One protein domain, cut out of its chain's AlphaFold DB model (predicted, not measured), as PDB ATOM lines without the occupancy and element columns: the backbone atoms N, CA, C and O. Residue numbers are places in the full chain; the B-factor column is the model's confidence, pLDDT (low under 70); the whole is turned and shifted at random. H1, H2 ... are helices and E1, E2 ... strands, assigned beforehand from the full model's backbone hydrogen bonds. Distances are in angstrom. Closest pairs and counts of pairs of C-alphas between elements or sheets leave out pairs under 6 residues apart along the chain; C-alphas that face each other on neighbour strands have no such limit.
ATOM      1  N   SER A  69     201.979 166.177 131.049       93.31
ATOM      2  CA  SER A  69     202.365 166.143 129.633       93.31
ATOM      3  C   SER A  69     201.262 165.666 128.681       93.31
ATOM      4  O   SER A  69     201.412 165.793 127.469       93.31
ATOM      5  N   ALA A  70     200.179 165.077 129.200       92.56
ATOM      6  CA  ALA A  70     199.019 164.662 128.411       92.56
ATOM      7  C   ALA A  70     197.912 165.731 128.365       92.56
ATOM      8  O   ALA A  70     196.907 165.534 127.688       92.56
ATOM      9  N   VAL A  71     198.085 166.847 129.078       93.62
ATOM     10  CA  VAL A  71     197.049 167.862 129.282       93.62
ATOM     11  C   VAL A  71     197.406 169.126 128.527       93.62
ATOM     12  O   VAL A  71     198.465 169.697 128.777       93.62
ATOM     13  N   ALA A  72     196.528 169.597 127.641       94.62
ATOM     14  CA  ALA A  72     196.669 170.950 127.113       94.62
ATOM     15  C   ALA A  72     196.076 171.942 128.115       94.62
ATOM     16  O   ALA A  72     195.026 171.704 128.717       94.62
ATOM     17  N   VAL A  73     196.770 173.059 128.308       95.44
ATOM     18  CA  VAL A  73     196.406 174.061 129.306       95.44
ATOM     19  C   VAL A  73     195.969 175.322 128.593       95.44
ATOM     20  O   VAL A  73     196.702 175.855 127.763       95.44
ATOM     21  N   TYR A  74     194.797 175.831 128.953       95.31
ATOM     22  CA  TYR A  74     194.330 177.127 128.495       95.31
ATOM     23  C   TYR A  74     194.141 178.057 129.681       95.31
ATOM     24  O   TYR A  74     193.589 177.670 130.709       95.31
ATOM     25  N   VAL A  75     194.580 179.298 129.542       95.62
ATOM     26  CA  VAL A  75     194.523 180.284 130.616       95.62
ATOM     27  C   VAL A  75     194.155 181.651 130.061       95.62
ATOM     28  O   VAL A  75     194.537 182.014 128.946       95.62
ATOM     29  N   SER A  76     193.375 182.413 130.821       93.88
ATOM     30  CA  SER A  76     193.220 183.845 130.580       93.88
ATOM     31  C   SER A  76     194.229 184.597 131.439       93.88
ATOM     32  O   SER A  76     194.087 184.654 132.660       93.88
ATOM     33  N   GLU A  77     195.256 185.166 130.823       79.44
ATOM     34  CA  GLU A  77     196.207 186.000 131.554       79.44
ATOM     35  C   GLU A  77     195.591 187.383 131.838       79.44
ATOM     36  O   GLU A  77     195.117 188.039 130.901       79.44
ATOM     37  N   PRO A  78     195.586 187.854 133.099       72.56
ATOM     38  CA  PRO A  78     195.176 189.220 133.415       72.56
ATOM     39  C   PRO A  78     196.227 190.211 132.887       72.56
ATOM     40  O   PRO A  78     197.424 190.009 133.107       72.56
ATOM     41  N   ARG A  79     195.811 191.278 132.182       72.88
ATOM     42  CA  ARG A  79     196.750 192.299 131.664       72.88
ATOM     43  C   ARG A  79     197.090 193.325 132.736       72.88
ATOM     44  O   ARG A  79     198.211 193.825 132.781       72.88
ATOM     45  N   THR A  80     196.129 193.618 133.605       76.50
ATOM     46  CA  THR A  80     196.294 194.448 134.795       76.50
ATOM     47  C   THR A  80     195.744 193.735 136.030       76.50
ATOM     48  O   THR A  80     194.924 192.825 135.928       76.50
ATOM     49  N   ALA A  81     196.168 194.169 137.220       72.56
ATOM     50  CA  ALA A  81     195.678 193.626 138.490       72.56
ATOM     51  C   ALA A  81     194.187 193.919 138.763       72.56
ATOM     52  O   ALA A  81     193.627 193.394 139.721       72.56
ATOM     53  N   THR A  82     193.555 194.781 137.960       79.81
ATOM     54  CA  THR A  82     192.135 195.137 138.080       79.81
ATOM     55  C   THR A  82     191.256 194.472 137.029       79.81
ATOM     56  O   THR A  82     190.032 194.539 137.145       79.81
ATOM     57  N   ASP A  83     191.856 193.847 136.015       87.31
ATOM     58  CA  ASP A  83     191.098 193.192 134.958       87.31
ATOM     59  C   ASP A  83     190.358 191.996 135.540       87.31
ATOM     60  O   ASP A  83     190.929 191.161 136.242       87.31
ATOM     61  N   LYS A  84     189.075 191.897 135.208       91.94
ATOM     62  CA  LYS A  84     188.276 190.723 135.521       91.94
ATOM     63  C   LYS A  84     187.732 190.116 134.244       91.94
ATOM     64  O   LYS A  84     187.453 190.818 133.271       91.94
ATOM     65  N   VAL A  85     187.531 188.810 134.268       92.62
ATOM     66  CA  VAL A  85     187.032 188.028 133.145       92.62
ATOM     67  C   VAL A  85     185.770 187.256 133.507       92.62
ATOM     68  O   VAL A  85     185.490 186.975 134.672       92.62
ATOM     69  N   LEU A  86     184.998 186.908 132.483       91.19
ATOM     70  CA  LEU A  86     183.798 186.083 132.565       91.19
ATOM     71  C   LEU A  86     183.925 184.918 131.590       91.19
ATOM     72  O   LEU A  86     184.211 185.137 130.413       91.19
ATOM     73  N   ALA A  87     183.670 183.697 132.062       89.38
ATOM     74  CA  ALA A  87     183.533 182.529 131.199       89.38
ATOM     75  C   ALA A  87     182.077 182.386 130.736       89.38
ATOM     76  O   ALA A  87     181.160 182.251 131.543       89.38
ATOM     77  N   ILE A  88     181.873 182.391 129.424       85.69
ATOM     78  CA  ILE A  88     180.588 182.181 128.768       85.69
ATOM     79  C   ILE A  88     180.585 180.757 128.214       85.69
ATOM     80  O   ILE A  88     181.368 180.413 127.325       85.69
ATOM     81  N   LEU A  89     179.694 179.926 128.752       80.50
ATOM     82  CA  LEU A  89     179.473 178.552 128.301       80.50
ATOM     83  C   LEU A  89     178.280 178.502 127.332       80.50
ATOM     84  O   LEU A  89     177.306 179.228 127.554       80.50
ATOM     85  N   PRO A  90     178.291 177.629 126.309       70.62
ATOM     86  CA  PRO A  90     177.214 177.549 125.315       70.62
ATOM     87  C   PRO A  90     175.825 177.288 125.931       70.62
ATOM     88  O   PRO A  90     174.835 177.848 125.470       70.62
ATOM     89  N   ASP A  91     175.754 176.552 127.045       63.41
ATOM     90  CA  ASP A  91     174.495 176.251 127.750       63.41
ATOM     91  C   ASP A  91     174.167 177.238 128.886       63.41
ATOM     92  O   ASP A  91     173.323 176.960 129.750       63.41
ATOM     93  N   SER A  92     174.910 178.340 129.001       56.62
ATOM     94  CA  SER A  92     174.572 179.420 129.925       56.62
ATOM     95  C   SER A  92     173.646 180.386 129.196       56.62
ATOM     96  O   SER A  92     174.061 181.123 128.308       56.62
ATOM     97  N   SER A  93     172.355 180.366 129.534       46.38
ATOM     98  CA  SER A  93     171.437 181.400 129.069       46.38
ATOM     99  C   SER A  93     171.931 182.741 129.614       46.38
ATOM    100  O   SER A  93     171.726 183.046 130.791       46.38
ATOM    101  N   MET A 128     179.883 185.503 138.089       73.44
ATOM    102  CA  MET A 128     180.790 186.369 138.840       73.44
ATOM    103  C   MET A 128     182.035 186.623 138.003       73.44
ATOM    104  O   MET A 128     182.500 185.754 137.275       73.44
ATOM    105  N   ALA A 129     182.518 187.854 138.060       88.25
ATOM    106  CA  ALA A 129     183.755 188.252 137.423       88.25
ATOM    107  C   ALA A 129     184.939 187.688 138.224       88.25
ATOM    108  O   ALA A 129     184.980 187.872 139.442       88.25
ATOM    109  N   HIS A 130     185.879 187.034 137.547       92.56
ATOM    110  CA  HIS A 130     187.038 186.361 138.148       92.56
ATOM    111  C   HIS A 130     188.351 186.995 137.684       92.56
ATOM    112  O   HIS A 130     188.361 187.701 136.681       92.56
ATOM    113  N   ASP A 131     189.457 186.774 138.396       93.56
ATOM    114  CA  ASP A 131     190.774 187.293 137.979       93.56
ATOM    115  C   ASP A 131     191.332 186.545 136.771       93.56
ATOM    116  O   ASP A 131     191.919 187.142 135.868       93.56
ATOM    117  N   ALA A 132     191.126 185.231 136.735       94.31
ATOM    118  CA  ALA A 132     191.475 184.408 135.594       94.31
ATOM    119  C   ALA A 132     190.596 183.156 135.507       94.31
ATOM    120  O   ALA A 132     189.872 182.777 136.429       94.31
ATOM    121  N   VAL A 133     190.684 182.504 134.358       94.75
ATOM    122  CA  VAL A 133     190.082 181.217 134.053       94.75
ATOM    123  C   VAL A 133     191.204 180.279 133.633       94.75
ATOM    124  O   VAL A 133     192.021 180.637 132.785       94.75
ATOM    125  N   LEU A 134     191.222 179.084 134.215       95.94
ATOM    126  CA  LEU A 134     192.108 177.983 133.854       95.94
ATOM    127  C   LEU A 134     191.262 176.835 133.302       95.94
ATOM    128  O   LEU A 134     190.280 176.432 133.923       95.94
ATOM    129  N   VAL A 135     191.661 176.287 132.161       95.12
ATOM    130  CA  VAL A 135     191.048 175.101 131.561       95.12
ATOM    131  C   VAL A 135     192.118 174.046 131.354       95.12
ATOM    132  O   VAL A 135     193.162 174.322 130.764       95.12
ATOM    133  N   LEU A 136     191.838 172.842 131.834       94.50
ATOM    134  CA  LEU A 136     192.643 171.655 131.602       94.50
ATOM    135  C   LEU A 136     191.901 170.770 130.609       94.50
ATOM    136  O   LEU A 136     190.742 170.419 130.838       94.50
ATOM    137  N   ASP A 137     192.571 170.421 129.520       93.75
ATOM    138  CA  ASP A 137     192.059 169.541 128.478       93.75
ATOM    139  C   ASP A 137     192.826 168.204 128.503       93.75
ATOM    140  O   ASP A 137     193.978 168.159 128.063       93.75
ATOM    141  N   PRO A 138     192.221 167.124 129.039       92.19
ATOM    142  CA  PRO A 138     192.801 165.776 129.089       92.19
ATOM    143  C   PRO A 138     192.875 165.032 127.750       92.19
ATOM    144  O   PRO A 138     193.397 163.911 127.717       92.19
ATOM    145  N   SER A 139     192.281 165.586 126.691       90.44
ATOM    146  CA  SER A 139     192.124 164.947 125.384       90.44
ATOM    147  C   SER A 139     192.318 165.958 124.235       90.44
ATOM    148  O   SER A 139     191.472 166.063 123.350       90.44
ATOM    149  N   PRO A 140     193.454 166.678 124.157       89.31
ATOM    150  CA  PRO A 140     193.633 167.765 123.186       89.31
ATOM    151  C   PRO A 140     193.699 167.324 121.717       89.31
ATOM    152  O   PRO A 140     193.670 168.161 120.820       89.31
ATOM    153  N   GLY A 141     193.829 166.019 121.455       84.75
ATOM    154  CA  GLY A 141     193.759 165.449 120.108       84.75
ATOM    155  C   GLY A 141     192.339 165.104 119.648       84.75
ATOM    156  O   GLY A 141     192.161 164.692 118.502       84.75
ATOM    157  N   GLU A 142     191.337 165.224 120.521       85.00
ATOM    158  CA  GLU A 142     189.941 164.986 120.173       85.00
ATOM    159  C   GLU A 142     189.315 166.262 119.593       85.00
ATOM    160  O   GLU A 142     189.482 167.362 120.115       85.00
ATOM    161  N   ASN A 143     188.594 166.121 118.478       71.44
ATOM    162  CA  ASN A 143     188.045 167.271 117.754       71.44
ATOM    163  C   ASN A 143     186.699 167.758 118.318       71.44
ATOM    164  O   ASN A 143     186.342 168.913 118.096       71.44
ATOM    165  N   PHE A 144     185.931 166.901 119.003       70.38
ATOM    166  CA  PHE A 144     184.585 167.238 119.478       70.38
ATOM    167  C   PHE A 144     184.177 166.443 120.723       70.38
ATOM    168  O   PHE A 144     184.311 165.223 120.751       70.38
ATOM    169  N   GLY A 145     183.527 167.124 121.672       73.06
ATOM    170  CA  GLY A 145     182.647 166.490 122.657       73.06
ATOM    171  C   GLY A 145     183.330 165.837 123.860       73.06
ATOM    172  O   GLY A 145     182.663 165.114 124.600       73.06
ATOM    173  N   HIS A 146     184.614 166.089 124.100       84.25
ATOM    174  CA  HIS A 146     185.327 165.556 125.259       84.25
ATOM    175  C   HIS A 146     185.256 166.497 126.467       84.25
ATOM    176  O   HIS A 146     185.205 167.717 126.303       84.25
ATOM    177  N   PRO A 147     185.221 165.955 127.695       85.06
ATOM    178  CA  PRO A 147     185.149 166.762 128.903       85.06
ATOM    179  C   PRO A 147     186.443 167.555 129.120       85.06
ATOM    180  O   PRO A 147     187.545 167.010 129.077       85.06
ATOM    181  N   VAL A 148     186.295 168.838 129.439       89.31
ATOM    182  CA  VAL A 148     187.366 169.712 129.923       89.31
ATOM    183  C   VAL A 148     187.099 170.108 131.371       89.31
ATOM    184  O   VAL A 148     185.951 170.209 131.812       89.31
ATOM    185  N   VAL A 149     188.166 170.357 132.127       89.56
ATOM    186  CA  VAL A 149     188.069 170.765 133.532       89.56
ATOM    187  C   VAL A 149     188.327 172.259 133.638       89.56
ATOM    188  O   VAL A 149     189.406 172.742 133.303       89.56
ATOM    189  N   LEU A 150     187.325 172.993 134.111       91.56
ATOM    190  CA  LEU A 150     187.337 174.447 134.215       91.56
ATOM    191  C   LEU A 150     187.506 174.875 135.678       91.56
ATOM    192  O   LEU A 150     186.767 174.419 136.552       91.56
ATOM    193  N   PHE A 151     188.431 175.797 135.931       93.50
ATOM    194  CA  PHE A 151     188.631 176.445 137.222       93.50
ATOM    195  C   PHE A 151     188.559 177.964 137.075       93.50
ATOM    196  O   PHE A 151     189.144 178.550 136.162       93.50
ATOM    197  N   TYR A 152     187.879 178.602 138.019       93.81
ATOM    198  CA  TYR A 152     187.992 180.033 138.253       93.81
ATOM    199  C   TYR A 152     189.155 180.305 139.193       93.81
ATOM    200  O   TYR A 152     189.334 179.597 140.184       93.81
ATOM    201  N   VAL A 153     189.932 181.334 138.883       94.12
ATOM    202  CA  VAL A 153     191.044 181.791 139.706       94.12
ATOM    203  C   VAL A 153     190.697 183.172 140.237       94.12
ATOM    204  O   VAL A 153     190.449 184.092 139.460       94.12
ATOM    205  N   ASP A 154     190.710 183.306 141.559       92.81
ATOM    206  CA  ASP A 154     190.527 184.578 142.251       92.81
ATOM    207  C   ASP A 154     191.747 184.857 143.136       92.81
ATOM    208  O   ASP A 154     192.128 184.019 143.960       92.81
ATOM    209  N   VAL A 155     192.367 186.025 142.970       91.38
ATOM    210  CA  VAL A 155     193.499 186.481 143.790       91.38
ATOM    211  C   VAL A 155     193.000 187.277 144.997       91.38
ATOM    212  O   VAL A 155     191.866 187.761 145.026       91.38
ATOM    213  N   ASN A 156     193.846 187.430 146.015       90.69
ATOM    214  CA  ASN A 156     193.522 188.107 147.274       90.69
ATOM    215  C   ASN A 156     192.317 187.489 148.013       90.69
ATOM    216  O   ASN A 156     191.542 188.182 148.680       90.69
ATOM    217  N   VAL A 157     192.141 186.169 147.907       90.38
ATOM    218  CA  VAL A 157     191.070 185.432 148.590       90.38
ATOM    219  C   VAL A 157     191.600 184.832 149.884       90.38
ATOM    220  O   VAL A 157     192.655 184.216 149.914       90.38
ATOM    221  N   THR A 158     190.852 184.961 150.981       94.25
ATOM    222  CA  THR A 158     191.236 184.325 152.250       94.25
ATOM    223  C   THR A 158     191.020 182.814 152.200       94.25
ATOM    224  O   THR A 158     190.049 182.340 151.605       94.25
ATOM    225  N   LYS A 159     191.846 182.049 152.928       95.38
ATOM    226  CA  LYS A 159     191.673 180.592 153.076       95.38
ATOM    227  C   LYS A 159     190.230 180.200 153.405       95.38
ATOM    228  O   LYS A 159     189.667 179.328 152.757       95.38
ATOM    229  N   LYS A 160     189.610 180.893 154.370       95.44
ATOM    230  CA  LYS A 160     188.226 180.638 154.801       95.44
ATOM    231  C   LYS A 160     187.226 180.807 153.655       95.44
ATOM    232  O   LYS A 160     186.363 179.955 153.472       95.44
ATOM    233  N   ARG A 161     187.339 181.897 152.888       92.06
ATOM    234  CA  ARG A 161     186.458 182.146 151.740       92.06
ATOM    235  C   ARG A 161     186.679 181.109 150.643       92.06
ATOM    236  O   ARG A 161     185.698 180.617 150.105       92.06
ATOM    237  N   CYS A 162     187.931 180.750 150.364       93.25
ATOM    238  CA  CYS A 162     188.250 179.725 149.377       93.25
ATOM    239  C   CYS A 162     187.648 178.361 149.755       93.25
ATOM    240  O   CYS A 162     186.979 177.733 148.940       93.25
ATOM    241  N   SER A 163     187.769 177.954 151.024       90.81
ATOM    242  CA  SER A 163     187.168 176.710 151.520       90.81
ATOM    243  C   SER A 163     185.639 176.704 151.452       90.81
ATOM    244  O   SER A 163     185.056 175.660 151.199       90.81
ATOM    245  N   HIS A 164     184.973 177.847 151.651       89.25
ATOM    246  CA  HIS A 164     183.514 177.947 151.494       89.25
ATOM    247  C   HIS A 164     183.041 177.779 150.040       89.25
ATOM    248  O   HIS A 164     181.860 177.525 149.820       89.25
ATOM    249  N   LEU A 165     183.933 177.973 149.065       84.88
ATOM    250  CA  LEU A 165     183.665 177.779 147.640       84.88
ATOM    251  C   LEU A 165     184.089 176.384 147.158       84.88
ATOM    252  O   LEU A 165     184.138 176.155 145.955       84.88
ATOM    253  N   ASP A 166     184.437 175.475 148.077       84.00
ATOM    254  CA  ASP A 166     185.043 174.177 147.761       84.00
ATOM    255  C   ASP A 166     186.307 174.310 146.880       84.00
ATOM    256  O   ASP A 166     186.634 173.429 146.084       84.00
ATOM    257  N   GLY A 167     187.018 175.438 147.015       89.38
ATOM    258  CA  GLY A 167     188.205 175.775 146.236       89.38
ATOM    259  C   GLY A 167     189.522 175.325 146.873       89.38
ATOM    260  O   GLY A 167     189.620 175.050 148.073       89.38
ATOM    261  N   ILE A 168     190.567 175.296 146.051       93.19
ATOM    262  CA  ILE A 168     191.939 174.945 146.414       93.19
ATOM    263  C   ILE A 168     192.699 176.236 146.716       93.19
ATOM    264  O   ILE A 168     192.896 177.080 145.842       93.19
ATOM    265  N   TYR A 169     193.121 176.397 147.967       95.19
ATOM    266  CA  TYR A 169     193.801 177.604 148.428       95.19
ATOM    267  C   TYR A 169     195.317 177.523 148.222       95.19
ATOM    268  O   TYR A 169     195.960 176.615 148.747       95.19
ATOM    269  N   LEU A 170     195.888 178.509 147.526       94.69
ATOM    270  CA  LEU A 170     197.306 178.589 147.154       94.69
ATOM    271  C   LEU A 170     197.997 179.835 147.747       94.69
ATOM    272  O   LEU A 170     198.729 180.544 147.064       94.69
ATOM    273  N   GLY A 171     197.751 180.129 149.027       91.81
ATOM    274  CA  GLY A 171     198.417 181.212 149.772       91.81
ATOM    275  C   GLY A 171     197.703 182.563 149.684       91.81
ATOM    276  O   GLY A 171     197.342 183.122 150.713       91.81
ATOM    277  N   GLU A 172     197.417 183.056 148.487       89.44
ATOM    278  CA  GLU A 172     196.563 184.247 148.270       89.44
ATOM    279  C   GLU A 172     195.618 184.074 147.076       89.44
ATOM    280  O   GLU A 172     194.752 184.908 146.818       89.44
ATOM    281  N   GLU A 173     195.760 182.961 146.366       93.38
ATOM    282  CA  GLU A 173     194.979 182.605 145.194       93.38
ATOM    283  C   GLU A 173     194.020 181.473 145.578       93.38
ATOM    284  O   GLU A 173     194.339 180.610 146.405       93.38
ATOM    285  N   CYS A 174     192.835 181.470 144.981       94.50
ATOM    286  CA  CYS A 174     191.862 180.402 145.132       94.50
ATOM    287  C   CYS A 174     191.497 179.837 143.763       94.50
ATOM    288  O   CYS A 174     190.992 180.570 142.914       94.50
ATOM    289  N   LEU A 175     191.721 178.537 143.569       94.38
ATOM    290  CA  LEU A 175     191.239 177.798 142.404       94.38
ATOM    291  C   LEU A 175     189.900 177.158 142.749       94.38
ATOM    292  O   LEU A 175     189.845 176.208 143.524       94.38
ATOM    293  N   THR A 176     188.820 177.661 142.166       91.12
ATOM    294  CA  THR A 176     187.465 177.150 142.395       91.12
ATOM    295  C   THR A 176     187.012 176.340 141.182       91.12
ATOM    296  O   THR A 176     186.986 176.893 140.081       91.12
ATOM    297  N   PRO A 177     186.640 175.056 141.328       86.81
ATOM    298  CA  PRO A 177     186.128 174.279 140.205       86.81
ATOM    299  C   PRO A 177     184.812 174.881 139.699       86.81
ATOM    300  O   PRO A 177     183.904 175.192 140.473       86.81
ATOM    301  N   ALA A 178     184.686 175.043 138.386       84.62
ATOM    302  CA  ALA A 178     183.490 175.596 137.765       84.62
ATOM    303  C   ALA A 178     182.409 174.515 137.629       84.62
ATOM    304  O   ALA A 178     182.194 173.925 136.572       84.62
ATOM    305  N   LEU A 179     181.723 174.245 138.737       74.56
ATOM    306  CA  LEU A 179     180.678 173.232 138.818       74.56
ATOM    307  C   LEU A 179     179.317 173.825 138.432       74.56
ATOM    308  O   LEU A 179     178.867 174.818 139.010       74.56
ATOM    309  N   LYS A 180     178.606 173.197 137.489       63.59
ATOM    310  CA  LYS A 180     177.226 173.572 137.144       63.59
ATOM    311  C   LYS A 180     176.263 172.537 137.719       63.59
ATOM    312  O   LYS A 180     176.270 171.377 137.330       63.59
ATOM    313  N   GLY A 181     175.399 172.969 138.637       57.75
ATOM    314  CA  GLY A 181     174.439 172.081 139.307       57.75
ATOM    315  C   GLY A 181     173.190 171.725 138.488       57.75
ATOM    316  O   GLY A 181     172.367 170.944 138.956       57.75
ATOM    317  N   ARG A 182     172.986 172.330 137.305       58.28
ATOM    318  CA  ARG A 182     171.846 172.059 136.406       58.28
ATOM    319  C   ARG A 182     172.235 172.313 134.953       58.28
ATOM    320  O   ARG A 182     172.520 173.458 134.609       58.28
ATOM    321  N   CYS A 183     172.192 171.299 134.093       63.50
ATOM    322  CA  CYS A 183     172.444 171.480 132.658       63.50
ATOM    323  C   CYS A 183     171.108 171.573 131.942       63.50
ATOM    324  O   CYS A 183     170.212 170.755 132.155       63.50
ATOM    325  N   GLN A 184     170.970 172.600 131.111       55.59
ATOM    326  CA  GLN A 184     169.874 172.664 130.159       55.59
ATOM    327  C   GLN A 184     170.144 171.592 129.095       55.59
ATOM    328  O   GLN A 184     171.291 171.375 128.727       55.59
ATOM    329  N   GLU A 231     179.159 168.050 133.144       78.19
ATOM    330  CA  GLU A 231     180.402 168.079 132.397       78.19
ATOM    331  C   GLU A 231     180.377 169.240 131.397       78.19
ATOM    332  O   GLU A 231     179.341 169.585 130.817       78.19
ATOM    333  N   VAL A 232     181.533 169.872 131.225       78.94
ATOM    334  CA  VAL A 232     181.754 170.892 130.206       78.94
ATOM    335  C   VAL A 232     182.531 170.221 129.086       78.94
ATOM    336  O   VAL A 232     183.644 169.773 129.317       78.94
ATOM    337  N   HIS A 233     181.959 170.157 127.883       83.94
ATOM    338  CA  HIS A 233     182.582 169.480 126.733       83.94
ATOM    339  C   HIS A 233     183.173 170.447 125.696       83.94
ATOM    340  O   HIS A 233     183.392 170.090 124.540       83.94
ATOM    341  N   PHE A 234     183.337 171.715 126.079       84.62
ATOM    342  CA  PHE A 234     183.727 172.790 125.173       84.62
ATOM    343  C   PHE A 234     184.614 173.798 125.893       84.62
ATOM    344  O   PHE A 234     184.374 174.132 127.055       84.62
ATOM    345  N   LEU A 235     185.587 174.356 125.174       88.69
ATOM    346  CA  LEU A 235     186.340 175.504 125.665       88.69
ATOM    347  C   LEU A 235     185.401 176.718 125.791       88.69
ATOM    348  O   LEU A 235     184.708 177.054 124.826       88.69
ATOM    349  N   PRO A 236     185.351 177.394 126.952       88.88
ATOM    350  CA  PRO A 236     184.508 178.567 127.120       88.88
ATOM    351  C   PRO A 236     185.017 179.752 126.295       88.88
ATOM    352  O   PRO A 236     186.222 179.938 126.082       88.88
ATOM    353  N   LEU A 237     184.087 180.626 125.913       90.75
ATOM    354  CA  LEU A 237     184.433 181.981 125.506       90.75
ATOM    355  C   LEU A 237     184.709 182.783 126.781       90.75
ATOM    356  O   LEU A 237     183.797 183.021 127.567       90.75
ATOM    357  N   VAL A 238     185.951 183.195 127.002       91.94
ATOM    358  CA  VAL A 238     186.338 184.022 128.146       91.94
ATOM    359  C   VAL A 238     186.526 185.451 127.670       91.94
ATOM    360  O   VAL A 238     187.358 185.709 126.805       91.94
ATOM    361  N   VAL A 239     185.770 186.384 128.237       91.94
ATOM    362  CA  VAL A 239     185.798 187.804 127.855       91.94
ATOM    363  C   VAL A 239     186.176 188.667 129.043       91.94
ATOM    364  O   VAL A 239     185.890 188.313 130.184       91.94
ATOM    365  N   GLU A 240     186.802 189.810 128.784       91.56
ATOM    366  CA  GLU A 240     187.009 190.824 129.819       91.56
ATOM    367  C   GLU A 240     185.671 191.489 130.177       91.56
ATOM    368  O   GLU A 240     184.807 191.697 129.319       91.56
ATOM    369  N   VAL A 241     185.477 191.817 131.454       89.44
ATOM    370  CA  VAL A 241     184.279 192.524 131.911       89.44
ATOM    371  C   VAL A 241     184.218 193.902 131.260       89.44
ATOM    372  O   VAL A 241     185.116 194.718 131.424       89.44
ATOM    373  N   GLY A 242     183.127 194.175 130.546       85.69
ATOM    374  CA  GLY A 242     182.933 195.438 129.828       85.69
ATOM    375  C   GLY A 242     183.433 195.430 128.380       85.69
ATOM    376  O   GLY A 242     183.169 196.391 127.662       85.69
ATOM    377  N   ASP A 243     184.070 194.350 127.911       85.62
ATOM    378  CA  ASP A 243     184.445 194.212 126.501       85.62
ATOM    379  C   ASP A 243     183.214 193.914 125.625       85.62
ATOM    380  O   ASP A 243     182.735 192.780 125.524       85.62
ATOM    381  N   SER A 244     182.710 194.953 124.954       85.56
ATOM    382  CA  SER A 244     181.584 194.856 124.018       85.56
ATOM    383  C   SER A 244     181.882 193.976 122.807       85.56
ATOM    384  O   SER A 244     180.963 193.365 122.259       85.56
ATOM    385  N   ASN A 245     183.150 193.890 122.398       89.38
ATOM    386  CA  ASN A 245     183.571 193.121 121.229       89.38
ATOM    387  C   ASN A 245     183.699 191.627 121.544       89.38
ATOM    388  O   ASN A 245     183.886 190.830 120.626       89.38
ATOM    389  N   ARG A 246     183.563 191.239 122.824       88.50
ATOM    390  CA  ARG A 246     183.658 189.853 123.306       88.50
ATOM    391  C   ARG A 246     184.937 189.166 122.825       88.50
ATOM    392  O   ARG A 246     184.911 188.029 122.356       88.50
ATOM    393  N   THR A 247     186.060 189.870 122.929       91.00
ATOM    394  CA  THR A 247     187.353 189.368 122.466       91.00
ATOM    395  C   THR A 247     187.773 188.176 123.317       91.00
ATOM    396  O   THR A 247     187.873 188.299 124.538       91.00
ATOM    397  N   GLN A 248     188.064 187.042 122.677       93.12
ATOM    398  CA  GLN A 248     188.505 185.834 123.375       93.12
ATOM    399  C   GLN A 248     189.810 186.095 124.143       93.12
ATOM    400  O   GLN A 248     190.829 186.497 123.573       93.12
ATOM    401  N   ARG A 249     189.768 185.861 125.456       93.06
ATOM    402  CA  ARG A 249     190.899 186.012 126.385       93.06
ATOM    403  C   ARG A 249     191.544 184.692 126.762       93.06
ATOM    404  O   ARG A 249     192.700 184.700 127.166       93.06
ATOM    405  N   LEU A 250     190.829 183.583 126.606       93.62
ATOM    406  CA  LEU A 250     191.384 182.257 126.836       93.62
ATOM    407  C   LEU A 250     192.403 181.920 125.737       93.62
ATOM    408  O   LEU A 250     192.077 181.980 124.550       93.62
ATOM    409  N   ARG A 251     193.628 181.571 126.130       93.50
ATOM    410  CA  ARG A 251     194.715 181.189 125.218       93.50
ATOM    411  C   ARG A 251     195.307 179.862 125.646       93.50
ATOM    412  O   ARG A 251     195.409 179.609 126.840       93.50
ATOM    413  N   CYS A 252     195.710 179.042 124.682       93.50
ATOM    414  CA  CYS A 252     196.496 177.856 124.992       93.50
ATOM    415  C   CYS A 252     197.915 178.271 125.405       93.50
ATOM    416  O   CYS A 252     198.530 179.109 124.742       93.50
ATOM    417  N   ALA A 253     198.402 177.710 126.504       92.12
ATOM    418  CA  ALA A 253     199.737 177.938 127.022       92.12
ATOM    419  C   ALA A 253     200.679 176.844 126.506       92.12
ATOM    420  O   ALA A 253     200.605 175.697 126.946       92.12
ATOM    421  N   ASP A 254     201.565 177.207 125.578       88.38
ATOM    422  CA  ASP A 254     202.604 176.304 125.088       88.38
ATOM    423  C   ASP A 254     203.748 176.244 126.111       88.38
ATOM    424  O   ASP A 254     204.455 177.230 126.336       88.38
ATOM    425  N   HIS A 255     203.882 175.105 126.790       88.12
ATOM    426  CA  HIS A 255     204.859 174.890 127.854       88.12
ATOM    427  C   HIS A 255     205.433 173.476 127.768       88.12
ATOM    428  O   HIS A 255     204.708 172.522 127.499       88.12
ATOM    429  N   ALA A 256     206.728 173.319 128.056       89.19
ATOM    430  CA  ALA A 256     207.435 172.045 127.885       89.19
ATOM    431  C   ALA A 256     206.915 170.906 128.786       89.19
ATOM    432  O   ALA A 256     207.103 169.735 128.467       89.19
ATOM    433  N   GLU A 257     206.272 171.241 129.906       90.56
ATOM    434  CA  GLU A 257     205.713 170.260 130.846       90.56
ATOM    435  C   GLU A 257     204.299 169.778 130.489       90.56
ATOM    436  O   GLU A 257     203.814 168.819 131.090       90.56
ATOM    437  N   PHE A 258     203.627 170.438 129.542       93.25
ATOM    438  CA  PHE A 258     202.229 170.184 129.189       93.25
ATOM    439  C   PHE A 258     202.110 169.613 127.774       93.25
ATOM    440  O   PHE A 258     203.080 169.582 127.011       93.25
ATOM    441  N   ALA A 259     200.920 169.140 127.407       93.19
ATOM    442  CA  ALA A 259     200.667 168.783 126.019       93.19
ATOM    443  C   ALA A 259     200.732 170.034 125.136       93.19
ATOM    444  O   ALA A 259     200.324 171.128 125.535       93.19
ATOM    445  N   ARG A 260     201.220 169.855 123.906       93.12
ATOM    446  CA  ARG A 260     201.277 170.936 122.920       93.12
ATOM    447  C   ARG A 260     199.878 171.442 122.600       93.12
ATOM    448  O   ARG A 260     198.930 170.663 122.510       93.12
ATOM    449  N   CYS A 261     199.792 172.738 122.338       91.81
ATOM    450  CA  CYS A 261     198.563 173.346 121.863       91.81
ATOM    451  C   CYS A 261     198.097 172.688 120.556       91.81
ATOM    452  O   CYS A 261     198.916 172.512 119.644       91.81
ATOM    453  N   PRO A 262     196.804 172.330 120.441       86.12
ATOM    454  CA  PRO A 262     196.285 171.757 119.213       86.12
ATOM    455  C   PRO A 262     196.453 172.758 118.072       86.12
ATOM    456  O   PRO A 262     196.233 173.964 118.231       86.12
ATOM    457  N   GLN A 263     196.862 172.259 116.907       79.69
ATOM    458  CA  GLN A 263     196.886 173.092 115.715       79.69
ATOM    459  C   GLN A 263     195.443 173.400 115.309       79.69
ATOM    460  O   GLN A 263     194.608 172.493 115.338       79.69
TER     461      GLN A 263
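AT A GLANCE: This is residues 69 to 93, 128 to 184 and 231 to 263 of the 307 residues of an uncharacterized protein of Takifugu bimaculatus (UniProt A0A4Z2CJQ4). Amid little regular structure, a strongly twisted sheet, E5 E4 E3 E1 E7, makes a sandwich, two sheets face to face, with the small sheet E2 E6; helix H1 grazes the large one. Of 115 printed residues, 40 are in named elements, mostly strand; both sheets are antiparallel. It is compact, radius of gyration of the C-alphas 14.3 A, spanning 38 by 33 by 31 A.

IN THESE COORDINATES: Find E1, residues 72 to 76, from (196.669, 170.950, 127.113). Then come E2, 85 to 88; E3, 132 to 137; E4, 149 to 155, 19.5 A long; H1, 159 to 164; E5, 173 to 177; E6, 237 to 240; and E7, 250 to 252, ending at (196.496, 177.856, 124.992).

HOW THE PARTS SIT: Look within hydrogen-bond range for N 75 and O 251, 2.8 A, joining E1 and E7; N 74 and O 135, 2.9 A, E1 and E3; N 134 and O 151, 2.9 A, the hairpin E3 and E4; N 152 and O 176, 2.8 A, E4 and E5; N 86 and O 239, 2.8 A, E2 and E6. Between sheets, the closest C-alphas of E2 and E3 are those of Val 85 and Ala 132, 6.2 A. In H1 every O i to N i+4 pair is within range.

THE WHOLE: Cuts 94 to 127 and 185 to 230 leave C-alpha gaps of 14.4 A and 11.7 A. Link E3 to E4 is long. Residues 91 to 93 and 180 to 184 have pLDDT under 70.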